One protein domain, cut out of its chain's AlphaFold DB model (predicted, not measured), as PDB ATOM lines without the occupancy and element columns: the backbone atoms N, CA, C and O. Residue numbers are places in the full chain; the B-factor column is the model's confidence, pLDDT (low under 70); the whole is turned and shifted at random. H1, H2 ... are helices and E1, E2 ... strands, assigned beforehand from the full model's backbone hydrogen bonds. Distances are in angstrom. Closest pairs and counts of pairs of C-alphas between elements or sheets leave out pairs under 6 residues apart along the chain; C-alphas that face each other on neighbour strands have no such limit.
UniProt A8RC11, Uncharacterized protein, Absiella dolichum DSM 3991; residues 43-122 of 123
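This is residues 43 to 122 of the 123 residues of an uncharacterized protein of Absiella dolichum DSM 3991 (UniProt A8RC11). A strongly twisted sheet of four antiparallel strands has one helix, H1, lying along one face, and the hairpin of E3 and E4 reaches away from one end of this body as a two-stranded arm. The arm joins the body at two sharp bends, where the inner strand E2 runs on into E3 at 82 degrees and E4 runs on into the inner strand E5 at 77 degrees, each across a break of 2 residues. The printed part has 80 residues with six named strands and then one named helix, in the order E1, E2, E3, E4, E5, E6, H1; the larger sheet has the order E1, E2, E5, E6, the smaller E3, E4. The class is mixed, helices and strands. The whole is elongated, spanning 45 by 27 by 21 A, and only just loose, close to compact, with a radius of gyration of the C-alphas of 14.1 A.

In the larger sheet, E1 is residues 45 to 50, 14.5 A long, beginning at C-alpha 45 (34.809, -8.268, -13.929). E2 is residues 54 to 59, 15.5 A; E5 is residues 81 to 86, 16.9 A; E6 is residues 92 to 94, 6.5 A. E3, residues 62 to 67, and E4, residues 73 to 78, are each 15.6 A; C-alpha 73 is at (33.803, -31.898, -4.565). H1 is residues 104 to 120, 24.6 A, ending at C-alpha 120 (59.675, 0.434, -16.785).

E1 and E6 are the edge strands of the larger sheet. E1 and E2 form a hairpin, antiparallel at 148 degrees, with N 46 and O 58 2.9 A apart, within hydrogen-bond range. E2 and E5 are antiparallel at 155 degrees, with N 55 and O 85 at 2.8 A. E5 and E6 form a hairpin at 158 degrees, with N 84 and O 93 at 2.8 A. H1 is on this sheet in two layers, a helix on one face, at a height over the sheet of 9.3 A. It lies over E2 and runs along the strands, at 15 degrees to E2 on the local plane. The closest C-alphas of E2 and H1 are those of Tyr 56 and Ile 111, 7.4 A apart; of E5 and H1, those of Ala 82 and Ile 107, 6.6 A. Every O i to N i+4 pair of H1 is within hydrogen-bond range. E2 runs on into E3 at 82 degrees, and E4 into E5 at 77 degrees, each across a break of 2 residues. E3 and E4 form a hairpin, antiparallel at 147 degrees, with N 76 and O 64 at 2.8 A; both are apart from H1.

The two C-alphas farthest apart, those of Lys 72 and Val 122, are 44.8 A apart. The printed part has no cut. The links between strands are tight, and the link from E6 to H1, 9 residues, is short. The mean pLDDT of the printed part is 93.9, and residue 122 alone is under 70.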
ATOM      1  N   PRO A  43      32.739 -15.285 -13.187       92.31
ATOM      2  CA  PRO A  43      32.791 -14.210 -12.216       92.31
ATOM      3  C   PRO A  43      32.824 -12.848 -12.898       92.31
ATOM      4  O   PRO A  43      33.571 -12.614 -13.856       92.31
ATOM      5  N   LYS A  44      32.038 -11.923 -12.350       95.69
ATOM      6  CA  LYS A  44      31.949 -10.544 -12.830       95.69
ATOM      7  C   LYS A  44      33.310  -9.851 -12.769       95.69
ATOM      8  O   LYS A  44      34.084 -10.036 -11.829       95.69
ATOM      9  N   GLN A  45      33.573  -9.028 -13.779       96.25
ATOM     10  CA  GLN A  45      34.809  -8.268 -13.929       96.25
ATOM     11  C   GLN A  45      34.485  -6.786 -14.071       96.25
ATOM     12  O   GLN A  45      33.561  -6.415 -14.794       96.25
ATOM     13  N   GLU A  46      35.279  -5.946 -13.422       97.50
ATOM     14  CA  GLU A  46      35.194  -4.492 -13.523       97.50
ATOM     15  C   GLU A  46      36.509  -3.951 -14.079       97.50
ATOM     16  O   GLU A  46      37.582  -4.322 -13.605       97.50
ATOM     17  N   TYR A  47      36.442  -3.081 -15.086       97.56
ATOM     18  CA  TYR A  47      37.628  -2.368 -15.564       97.56
ATOM     19  C   TYR A  47      38.185  -1.474 -14.450       97.56
ATOM     20  O   TYR A  47      37.420  -0.778 -13.780       97.56
ATOM     21  N   TYR A  48      39.509  -1.475 -14.272       97.81
ATOM     22  CA  TYR A  48      40.186  -0.599 -13.315       97.81
ATOM     23  C   TYR A  48      41.073   0.435 -14.009       97.81
ATOM     24  O   TYR A  48      40.854   1.635 -13.852       97.81
ATOM     25  N   LYS A  49      42.097  -0.017 -14.742       96.25
ATOM     26  CA  LYS A  49      43.164   0.851 -15.263       96.25
ATOM     27  C   LYS A  49      43.911   0.180 -16.412       96.25
ATOM     28  O   LYS A  49      43.865  -1.037 -16.537       96.25
ATOM     29  N   SER A  50      44.645   0.948 -17.209       95.19
ATOM     30  CA  SER A  50      45.486   0.435 -18.300       95.19
ATOM     31  C   SER A  50      46.962   0.799 -18.106       95.19
ATOM     32  O   SER A  50      47.260   1.885 -17.606       95.19
ATOM     33  N   SER A  51      47.869  -0.085 -18.530       93.88
ATOM     34  CA  SER A  51      49.307   0.174 -18.729       93.88
ATOM     35  C   SER A  51      49.596   0.563 -20.183       93.88
ATOM     36  O   SER A  51      48.668   0.728 -20.993       93.88
ATOM     37  N   LYS A  52      50.875   0.666 -20.575       91.69
ATOM     38  CA  LYS A  52      51.267   0.785 -21.988       91.69
ATOM     39  C   LYS A  52      50.753  -0.408 -22.811       91.69
ATOM     40  O   LYS A  52      50.240  -0.187 -23.913       91.69
ATOM     41  N   ILE A  53      50.769  -1.633 -22.272       92.69
ATOM     42  CA  ILE A  53      50.518  -2.865 -23.047       92.69
ATOM     43  C   ILE A  53      49.219  -3.624 -22.708       92.69
ATOM     44  O   ILE A  53      48.779  -4.449 -23.518       92.69
ATOM     45  N   ARG A  54      48.572  -3.356 -21.565       95.06
ATOM     46  CA  ARG A  54      47.386  -4.096 -21.087       95.06
ATOM     47  C   ARG A  54      46.301  -3.202 -20.499       95.06
ATOM     48  O   ARG A  54      46.572  -2.121 -19.989       95.06
ATOM     49  N   ASP A  55      45.082  -3.724 -20.506       96.69
ATOM     50  CA  ASP A  55      43.959  -3.248 -19.707       96.69
ATOM     51  C   ASP A  55      43.739  -4.207 -18.534       96.69
ATOM     52  O   ASP A  55      43.606  -5.422 -18.720       96.69
ATOM     53  N   TYR A  56      43.699  -3.665 -17.323       97.62
ATOM     54  CA  TYR A  56      43.522  -4.415 -16.090       97.62
ATOM     55  C   TYR A  56      42.082  -4.345 -15.595       97.62
ATOM     56  O   TYR A  56      41.448  -3.286 -15.561       97.62
ATOM     57  N   TYR A  57      41.597  -5.502 -15.157       97.75
ATOM     58  CA  TYR A  57      40.267  -5.697 -14.611       97.75
ATOM     59  C   TYR A  57      40.369  -6.378 -13.250       97.75
ATOM     60  O   TYR A  57      41.230  -7.234 -13.028       97.75
ATOM     61  N   ILE A  58      39.452  -6.024 -12.359       98.06
ATOM     62  CA  ILE A  58      39.284  -6.655 -11.056       98.06
ATOM     63  C   ILE A  58      38.162  -7.682 -11.178       98.06
ATOM     64  O   ILE A  58      37.042  -7.344 -11.565       98.06
ATOM     65  N   LYS A  59      38.460  -8.939 -10.845       97.25
ATOM     66  CA  LYS A  59      37.461 -10.002 -10.705       97.25
ATOM     67  C   LYS A  59      36.813  -9.856  -9.327       97.25
ATOM     68  O   LYS A  59      37.523  -9.780  -8.322       97.25
ATOM     69  N   LEU A  60      35.485  -9.774  -9.279       96.94
ATOM     70  CA  LEU A  60      34.741  -9.713  -8.018       96.94
ATOM     71  C   LEU A  60      34.788 -11.067  -7.288       96.94
ATOM     72  O   LEU A  60      34.973 -12.089  -7.953       96.94
ATOM     73  N   PRO A  61      34.597 -11.095  -5.951       96.88
ATOM     74  CA  PRO A  61      34.507 -12.333  -5.194       96.88
ATOM     75  C   PRO A  61      33.433 -13.250  -5.768       96.88
ATOM     76  O   PRO A  61      32.352 -12.797  -6.153       96.88
ATOM     77  N   TYR A  62      33.740 -14.538  -5.814       95.31
ATOM     78  CA  TYR A  62      32.872 -15.551  -6.395       95.31
ATOM     79  C   TYR A  62      33.042 -16.882  -5.677       95.31
ATOM     80  O   TYR A  62      33.924 -17.056  -4.833       95.31
ATOM     81  N   GLU A  63      32.171 -17.821  -6.006       95.06
ATOM     82  CA  GLU A  63      32.236 -19.186  -5.515       95.06
ATOM     83  C   GLU A  63      32.357 -20.129  -6.707       95.06
ATOM     84  O   GLU A  63      31.667 -19.954  -7.709       95.06
ATOM     85  N   GLU A  64      33.268 -21.090  -6.606       95.00
ATOM     86  CA  GLU A  64      33.542 -22.088  -7.633       95.00
ATOM     87  C   GLU A  64      33.257 -23.480  -7.067       95.00
ATOM     88  O   GLU A  64      33.795 -23.868  -6.028       95.00
ATOM     89  N   PHE A  65      32.418 -24.250  -7.746       95.56
ATOM     90  CA  PHE A  65      32.262 -25.671  -7.496       95.56
ATOM     91  C   PHE A  65      33.428 -26.431  -8.135       95.56
ATOM     92  O   PHE A  65      33.560 -26.500  -9.357       95.56
ATOM     93  N   THR A  66      34.302 -26.980  -7.296       94.31
ATOM     94  CA  THR A  66      35.563 -27.600  -7.715       94.31
ATOM     95  C   THR A  66      35.978 -28.715  -6.753       94.31
ATOM     96  O   THR A  66      35.314 -28.981  -5.745       94.31
ATOM     97  N   ILE A  67      37.075 -29.404  -7.062       93.75
ATOM     98  CA  ILE A  67      37.681 -30.377  -6.150       93.75
ATOM     99  C   ILE A  67      38.460 -29.607  -5.079       93.75
ATOM    100  O   ILE A  67      39.347 -28.810  -5.376       93.75
ATOM    101  N   LEU A  68      38.120 -29.853  -3.818       93.50
ATOM    102  CA  LEU A  68      38.776 -29.267  -2.656       93.50
ATOM    103  C   LEU A  68      40.065 -30.025  -2.309       93.50
ATOM    104  O   LEU A  68      40.262 -31.172  -2.707       93.50
ATOM    105  N   ASP A  69      40.902 -29.422  -1.467       90.38
ATOM    106  CA  ASP A  69      42.199 -29.985  -1.059       90.38
ATOM    107  C   ASP A  69      42.078 -31.356  -0.357       90.38
ATOM    108  O   ASP A  69      43.023 -32.139  -0.324       90.38
ATOM    109  N   ASN A  70      40.893 -31.680   0.177       93.62
ATOM    110  CA  ASN A  70      40.580 -32.982   0.773       93.62
ATOM    111  C   ASN A  70      40.129 -34.053  -0.248       93.62
ATOM    112  O   ASN A  70      39.683 -35.128   0.155       93.62
ATOM    113  N   GLY A  71      40.190 -33.754  -1.549       92.44
ATOM    114  CA  GLY A  71      39.804 -34.643  -2.646       92.44
ATOM    115  C   GLY A  71      38.296 -34.773  -2.882       92.44
ATOM    116  O   GLY A  71      37.888 -35.539  -3.753       92.44
ATOM    117  N   LYS A  72      37.453 -34.055  -2.129       94.31
ATOM    118  CA  LYS A  72      35.995 -34.037  -2.328       94.31
ATOM    119  C   LYS A  72      35.581 -32.864  -3.205       94.31
ATOM    120  O   LYS A  72      36.206 -31.809  -3.168       94.31
ATOM    121  N   TYR A  73      34.478 -33.026  -3.929       94.12
ATOM    122  CA  TYR A  73      33.803 -31.898  -4.565       94.12
ATOM    123  C   TYR A  73      33.174 -30.983  -3.514       94.12
ATOM    124  O   TYR A  73      32.641 -31.453  -2.503       94.12
ATOM    125  N   GLY A  74      33.218 -29.682  -3.762       95.06
ATOM    126  CA  GLY A  74      32.559 -28.692  -2.929       95.06
ATOM    127  C   GLY A  74      32.719 -27.284  -3.477       95.06
ATOM    128  O   GLY A  74      33.233 -27.076  -4.572       95.06
ATOM    129  N   PHE A  75      32.267 -26.316  -2.689       95.12
ATOM    130  CA  PHE A  75      32.277 -24.910  -3.058       95.12
ATOM    131  C   PHE A  75      33.493 -24.210  -2.455       95.12
ATOM    132  O   PHE A  75      33.656 -24.156  -1.232       95.12
ATOM    133  N   LYS A  76      34.360 -23.690  -3.319       94.94
ATOM    134  CA  LYS A  76      35.534 -22.905  -2.954       94.94
ATOM    135  C   LYS A  76      35.211 -21.429  -3.122       94.94
ATOM    136  O   LYS A  76      34.784 -20.994  -4.186       94.94
ATOM    137  N   LYS A  77      35.414 -20.653  -2.060       94.56
ATOM    138  CA  LYS A  77      35.225 -19.201  -2.093       94.56
ATOM    139  C   LYS A  77      36.507 -18.520  -2.530       94.56
ATOM    140  O   LYS A  77      37.580 -18.815  -2.007       94.56
ATOM    141  N   HIS A  78      36.353 -17.583  -3.447       95.81
ATOM    142  CA  HIS A  78      37.412 -16.758  -3.988       95.81
ATOM    143  C   HIS A  78      37.151 -15.303  -3.601       95.81
ATOM    144  O   HIS A  78      36.037 -14.793  -3.746       95.81
ATOM    145  N   SER A  79      38.179 -14.633  -3.088       96.75
ATOM    146  CA  SER A  79      38.186 -13.188  -2.884       96.75
ATOM    147  C   SER A  79      38.373 -12.452  -4.215       96.75
ATOM    148  O   SER A  79      38.287 -13.044  -5.293       96.75
ATOM    149  N   TYR A  80      38.639 -11.148  -4.149       97.69
ATOM    150  CA  TYR A  80      38.985 -10.374  -5.334       97.69
ATOM    151  C   TYR A  80      40.239 -10.934  -6.021       97.69
ATOM    152  O   TYR A  80      41.146 -11.448  -5.364       97.69
ATOM    153  N   ASP A  81      40.288 -10.796  -7.343       97.19
ATOM    154  CA  ASP A  81      41.439 -11.155  -8.177       97.19
ATOM    155  C   ASP A  81      41.707 -10.061  -9.212       97.19
ATOM    156  O   ASP A  81      40.891  -9.157  -9.406       97.19
ATOM    157  N   ALA A  82      42.827 -10.164  -9.918       96.88
ATOM    158  CA  ALA A  82      43.182  -9.259 -10.996       96.88
ATOM    159  C   ALA A  82      43.604  -9.998 -12.264       96.88
ATOM    160  O   ALA A  82      44.354 -10.979 -12.240       96.88
ATOM    161  N   ILE A  83      43.142  -9.466 -13.393       96.31
ATOM    162  CA  ILE A  83      43.493  -9.939 -14.728       96.31
ATOM    163  C   ILE A  83      43.976  -8.773 -15.590       96.31
ATOM    164  O   ILE A  83      43.443  -7.669 -15.504       96.31
ATOM    165  N   GLY A  84      44.963  -9.024 -16.445       95.31
ATOM    166  CA  GLY A  84      45.488  -8.058 -17.410       95.31
ATOM    167  C   GLY A  84      45.329  -8.570 -18.837       95.31
ATOM    168  O   GLY A  84      46.021  -9.505 -19.246       95.31
ATOM    169  N   LYS A  85      44.450  -7.959 -19.627       95.75
ATOM    170  CA  LYS A  85      44.232  -8.316 -21.038       95.75
ATOM    171  C   LYS A  85      45.137  -7.456 -21.911       95.75
ATOM    172  O   LYS A  85      45.114  -6.236 -21.784       95.75
ATOM    173  N   LYS A  86      45.960  -8.055 -22.780       93.12
ATOM    174  CA  LYS A  86      46.753  -7.263 -23.738       93.12
ATOM    175  C   LYS A  86      45.833  -6.465 -24.654       93.12
ATOM    176  O   LYS A  86      44.803  -6.979 -25.077       93.12
ATOM    177  N   LYS A  87      46.258  -5.259 -25.032       89.44
ATOM    178  CA  LYS A  87      45.500  -4.384 -25.946       89.44
ATOM    179  C   LYS A  87      45.304  -4.977 -27.343       89.44
ATOM    180  O   LYS A  87      44.352  -4.632 -28.031       89.44
ATOM    181  N   ASP A  88      46.182  -5.889 -27.761       87.62
ATOM    182  CA  ASP A  88      46.035  -6.645 -29.010       87.62
ATOM    183  C   ASP A  88      45.120  -7.879 -28.878       87.62
ATOM    184  O   ASP A  88      44.972  -8.637 -29.836       87.62
ATOM    185  N   ASN A  89      44.517  -8.090 -27.699       80.38
ATOM    186  CA  ASN A  89      43.665  -9.223 -27.328       80.38
ATOM    187  C   ASN A  89      44.298 -10.613 -27.524       80.38
ATOM    188  O   ASN A  89      43.587 -11.616 -27.521       80.38
ATOM    189  N   LYS A  90      45.628 -10.718 -27.657       85.69
ATOM    190  CA  LYS A  90      46.289 -12.012 -27.900       85.69
ATOM    191  C   LYS A  90      46.593 -12.803 -26.635       85.69
ATOM    192  O   LYS A  90      46.804 -14.010 -26.720       85.69
ATOM    193  N   SER A  91      46.652 -12.160 -25.468       91.00
ATOM    194  CA  SER A  91      46.880 -12.876 -24.211       91.00
ATOM    195  C   SER A  91      46.256 -12.208 -22.991       91.00
ATOM    196  O   SER A  91      46.099 -10.987 -22.924       91.00
ATOM    197  N   THR A  92      45.934 -13.047 -22.005       92.81
ATOM    198  CA  THR A  92      45.454 -12.642 -20.680       92.81
ATOM    199  C   THR A  92      46.484 -13.058 -19.640       92.81
ATOM    200  O   THR A  92      46.945 -14.198 -19.640       92.81
ATOM    201  N   LEU A  93      46.856 -12.122 -18.778       93.19
ATOM    202  CA  LEU A  93      47.629 -12.363 -17.571       93.19
ATOM    203  C   LEU A  93      46.660 -12.563 -16.405       93.19
ATOM    204  O   LEU A  93      45.765 -11.740 -16.215       93.19
ATOM    205  N   TYR A  94      46.865 -13.618 -15.627       93.19
ATOM    206  CA  TYR A  94      46.166 -13.853 -14.367       93.19
ATOM    207  C   TYR A  94      47.151 -13.627 -13.226       93.19
ATOM    208  O   TYR A  94      48.227 -14.223 -13.232       93.19
ATOM    209  N   LEU A  95      46.804 -12.761 -12.269       92.00
ATOM    210  CA  LEU A  95      47.666 -12.486 -11.114       92.00
ATOM    211  C   LEU A  95      47.487 -13.504  -9.973       92.00
ATOM    212  O   LEU A  95      48.298 -13.522  -9.053       92.00
ATOM    213  N   CYS A  96      46.487 -14.390 -10.066       92.94
ATOM    214  CA  CYS A  96      46.272 -15.524  -9.160       92.94
ATOM    215  C   CYS A  96      46.127 -15.118  -7.680       92.94
ATOM    216  O   CYS A  96      46.631 -15.800  -6.789       92.94
ATOM    217  N   LEU A  97      45.422 -14.016  -7.413       95.81
ATOM    218  CA  LEU A  97      45.257 -13.435  -6.074       95.81
ATOM    219  C   LEU A  97      43.933 -13.830  -5.401       95.81
ATOM    220  O   LEU A  97      43.703 -13.505  -4.236       95.81
ATOM    221  N   SER A  98      43.074 -14.571  -6.106       94.88
ATOM    222  CA  SER A  98      41.720 -14.931  -5.660       94.88
ATOM    223  C   SER A  98      41.656 -15.765  -4.373       94.88
ATOM    224  O   SER A  98      40.606 -15.830  -3.744       94.88
ATOM    225  N   LEU A  99      42.756 -16.399  -3.959       94.25
ATOM    226  CA  LEU A  99      42.846 -17.179  -2.715       94.25
ATOM    227  C   LEU A  99      43.674 -16.481  -1.626       94.25
ATOM    228  O   LEU A  99      43.885 -17.043  -0.553       94.25
ATOM    229  N   CYS A 100      44.140 -15.255  -1.879       95.00
ATOM    230  CA  CYS A 100      44.949 -14.482  -0.937       95.00
ATOM    231  C   CYS A 100      44.108 -13.698   0.084       95.00
ATOM    232  O   CYS A 100      44.678 -13.079   0.979       95.00
ATOM    233  N   ASN A 101      42.772 -13.721  -0.027       93.62
ATOM    234  CA  ASN A 101      41.843 -12.965   0.824       93.62
ATOM    235  C   ASN A 101      42.096 -11.448   0.818       93.62
ATOM    236  O   ASN A 101      41.909 -10.772   1.829       93.62
ATOM    237  N   TYR A 102      42.517 -10.906  -0.325       96.69
ATOM    238  CA  TYR A 102      42.748  -9.475  -0.477       96.69
ATOM    239  C   TYR A 102      41.449  -8.695  -0.683       96.69
ATOM    240  O   TYR A 102      40.520  -9.152  -1.357       96.69
ATOM    241  N   SER A 103      41.402  -7.491  -0.108       97.31
ATOM    242  CA  SER A 103      40.362  -6.500  -0.378       97.31
ATOM    243  C   SER A 103      40.517  -5.916  -1.784       97.31
ATOM    244  O   SER A 103      41.570  -6.034  -2.418       97.31
ATOM    245  N   LYS A 104      39.478  -5.228  -2.271       97.56
ATOM    246  CA  LYS A 104      39.526  -4.545  -3.570       97.56
ATOM    247  C   LYS A 104      40.679  -3.538  -3.637       97.56
ATOM    248  O   LYS A 104      41.391  -3.487  -4.635       97.56
ATOM    249  N   GLU A 105      40.904  -2.785  -2.565       98.06
ATOM    250  CA  GLU A 105      41.966  -1.779  -2.462       98.06
ATOM    251  C   GLU A 105      43.356  -2.419  -2.521       98.06
ATOM    252  O   GLU A 105      44.248  -1.900  -3.188       98.06
ATOM    253  N   GLN A 106      43.542  -3.571  -1.872       97.94
ATOM    254  CA  GLN A 106      44.797  -4.322  -1.946       97.94
ATOM    255  C   GLN A 106      45.053  -4.838  -3.367       97.94
ATOM    256  O   GLN A 106      46.178  -4.752  -3.857       97.94
ATOM    257  N   ILE A 107      44.016  -5.306  -4.068       97.94
ATOM    258  CA  ILE A 107      44.127  -5.689  -5.482       97.94
ATOM    259  C   ILE A 107      44.506  -4.490  -6.358       97.94
ATOM    260  O   ILE A 107      45.397  -4.610  -7.197       97.94
ATOM    261  N   MET A 108      43.888  -3.326  -6.147       98.12
ATOM    262  CA  MET A 108      44.240  -2.094  -6.864       98.12
ATOM    263  C   MET A 108      45.716  -1.731  -6.662       98.12
ATOM    264  O   MET A 108      46.414  -1.459  -7.636       98.12
ATOM    265  N   GLN A 109      46.219  -1.813  -5.425       97.44
ATOM    266  CA  GLN A 109      47.633  -1.574  -5.111       97.44
ATOM    267  C   GLN A 109      48.566  -2.567  -5.821       97.44
ATOM    268  O   GLN A 109      49.613  -2.163  -6.329       97.44
ATOM    269  N   TYR A 110      48.187  -3.846  -5.888       96.31
ATOM    270  CA  TYR A 110      48.930  -4.862  -6.639       96.31
ATOM    271  C   TYR A 110      48.979  -4.549  -8.136       96.31
ATOM    272  O   TYR A 110      50.051  -4.628  -8.734       96.31
ATOM    273  N   ILE A 111      47.848  -4.155  -8.729       97.06
ATOM    274  CA  ILE A 111      47.791  -3.748 -10.138       97.06
ATOM    275  C   ILE A 111      48.679  -2.523 -10.367       97.06
ATOM    276  O   ILE A 111      49.499  -2.534 -11.277       97.06
ATOM    277  N   ASP A 112      48.571  -1.485  -9.534       97.25
ATOM    278  CA  ASP A 112      49.369  -0.264  -9.691       97.25
ATOM    279  C   ASP A 112      50.875  -0.525  -9.575       97.25
ATOM    280  O   ASP A 112      51.656   0.076 -10.311       97.25
ATOM    281  N   LYS A 113      51.292  -1.423  -8.676       95.44
ATOM    282  CA  LYS A 113      52.690  -1.857  -8.581       95.44
ATOM    283  C   LYS A 113      53.128  -2.578  -9.856       95.44
ATOM    284  O   LYS A 113      54.169  -2.248 -10.409       95.44
ATOM    285  N   HIS A 114      52.317  -3.516 -10.331       93.44
ATOM    286  CA  HIS A 114      52.649  -4.321 -11.497       93.44
ATOM    287  C   HIS A 114      52.689  -3.502 -12.799       93.44
ATOM    288  O   HIS A 114      53.554  -3.733 -13.631       93.44
ATOM    289  N   ILE A 115      51.813  -2.501 -12.955       94.75
ATOM    290  CA  ILE A 115      51.856  -1.566 -14.091       94.75
ATOM    291  C   ILE A 115      53.172  -0.784 -14.108       94.75
ATOM    292  O   ILE A 115      53.738  -0.594 -15.177       94.75
ATOM    293  N   LYS A 116      53.659  -0.326 -12.947       94.19
ATOM    294  CA  LYS A 116      54.937   0.400 -12.874       94.19
ATOM    295  C   LYS A 116      56.098  -0.469 -13.347       94.19
ATOM    296  O   LYS A 116      56.862  -0.020 -14.187       94.19
ATOM    297  N   GLU A 117      56.171  -1.705 -12.855       90.25
ATOM    298  CA  GLU A 117      57.184  -2.681 -13.279       90.25
ATOM    299  C   GLU A 117      57.083  -2.959 -14.792       90.25
ATOM    300  O   GLU A 117      58.078  -2.902 -15.506       90.25
ATOM    301  N   GLU A 118      55.868  -3.174 -15.308       87.19
ATOM    302  CA  GLU A 118      55.631  -3.448 -16.732       87.19
ATOM    303  C   GLU A 118      55.988  -2.258 -17.643       87.19
ATOM    304  O   GLU A 118      56.483  -2.459 -18.748       87.19
ATOM    305  N   ASP A 119      55.734  -1.022 -17.207       89.06
ATOM    306  CA  ASP A 119      56.001   0.175 -18.005       89.06
ATOM    307  C   ASP A 119      57.477   0.609 -17.972       89.06
ATOM    308  O   ASP A 119      57.910   1.258 -18.932       89.06
ATOM    309  N   GLU A 120      58.216   0.269 -16.905       87.69
ATOM    310  CA  GLU A 120      59.675   0.434 -16.785       87.69
ATOM    311  C   GLU A 120      60.422  -0.543 -17.711       87.69
ATOM    312  O   GLU A 120      61.363  -0.141 -18.385       87.69
ATOM    313  N   ASP A 121      59.957  -1.791 -17.831       72.88
ATOM    314  CA  ASP A 121      60.569  -2.825 -18.687       72.88
ATOM    315  C   ASP A 121      60.398  -2.583 -20.206       72.88
ATOM    316  O   ASP A 121      60.969  -3.300 -21.032       72.88
ATOM    317  N   VAL A 122      59.569  -1.611 -20.598       67.06
ATOM    318  CA  VAL A 122      59.274  -1.266 -22.003       67.06
ATOM    319  C   VAL A 122      60.097  -0.058 -22.493       67.06
ATOM    320  O   VAL A 122      60.025   0.274 -23.680       67.06
TER     321      VAL A 122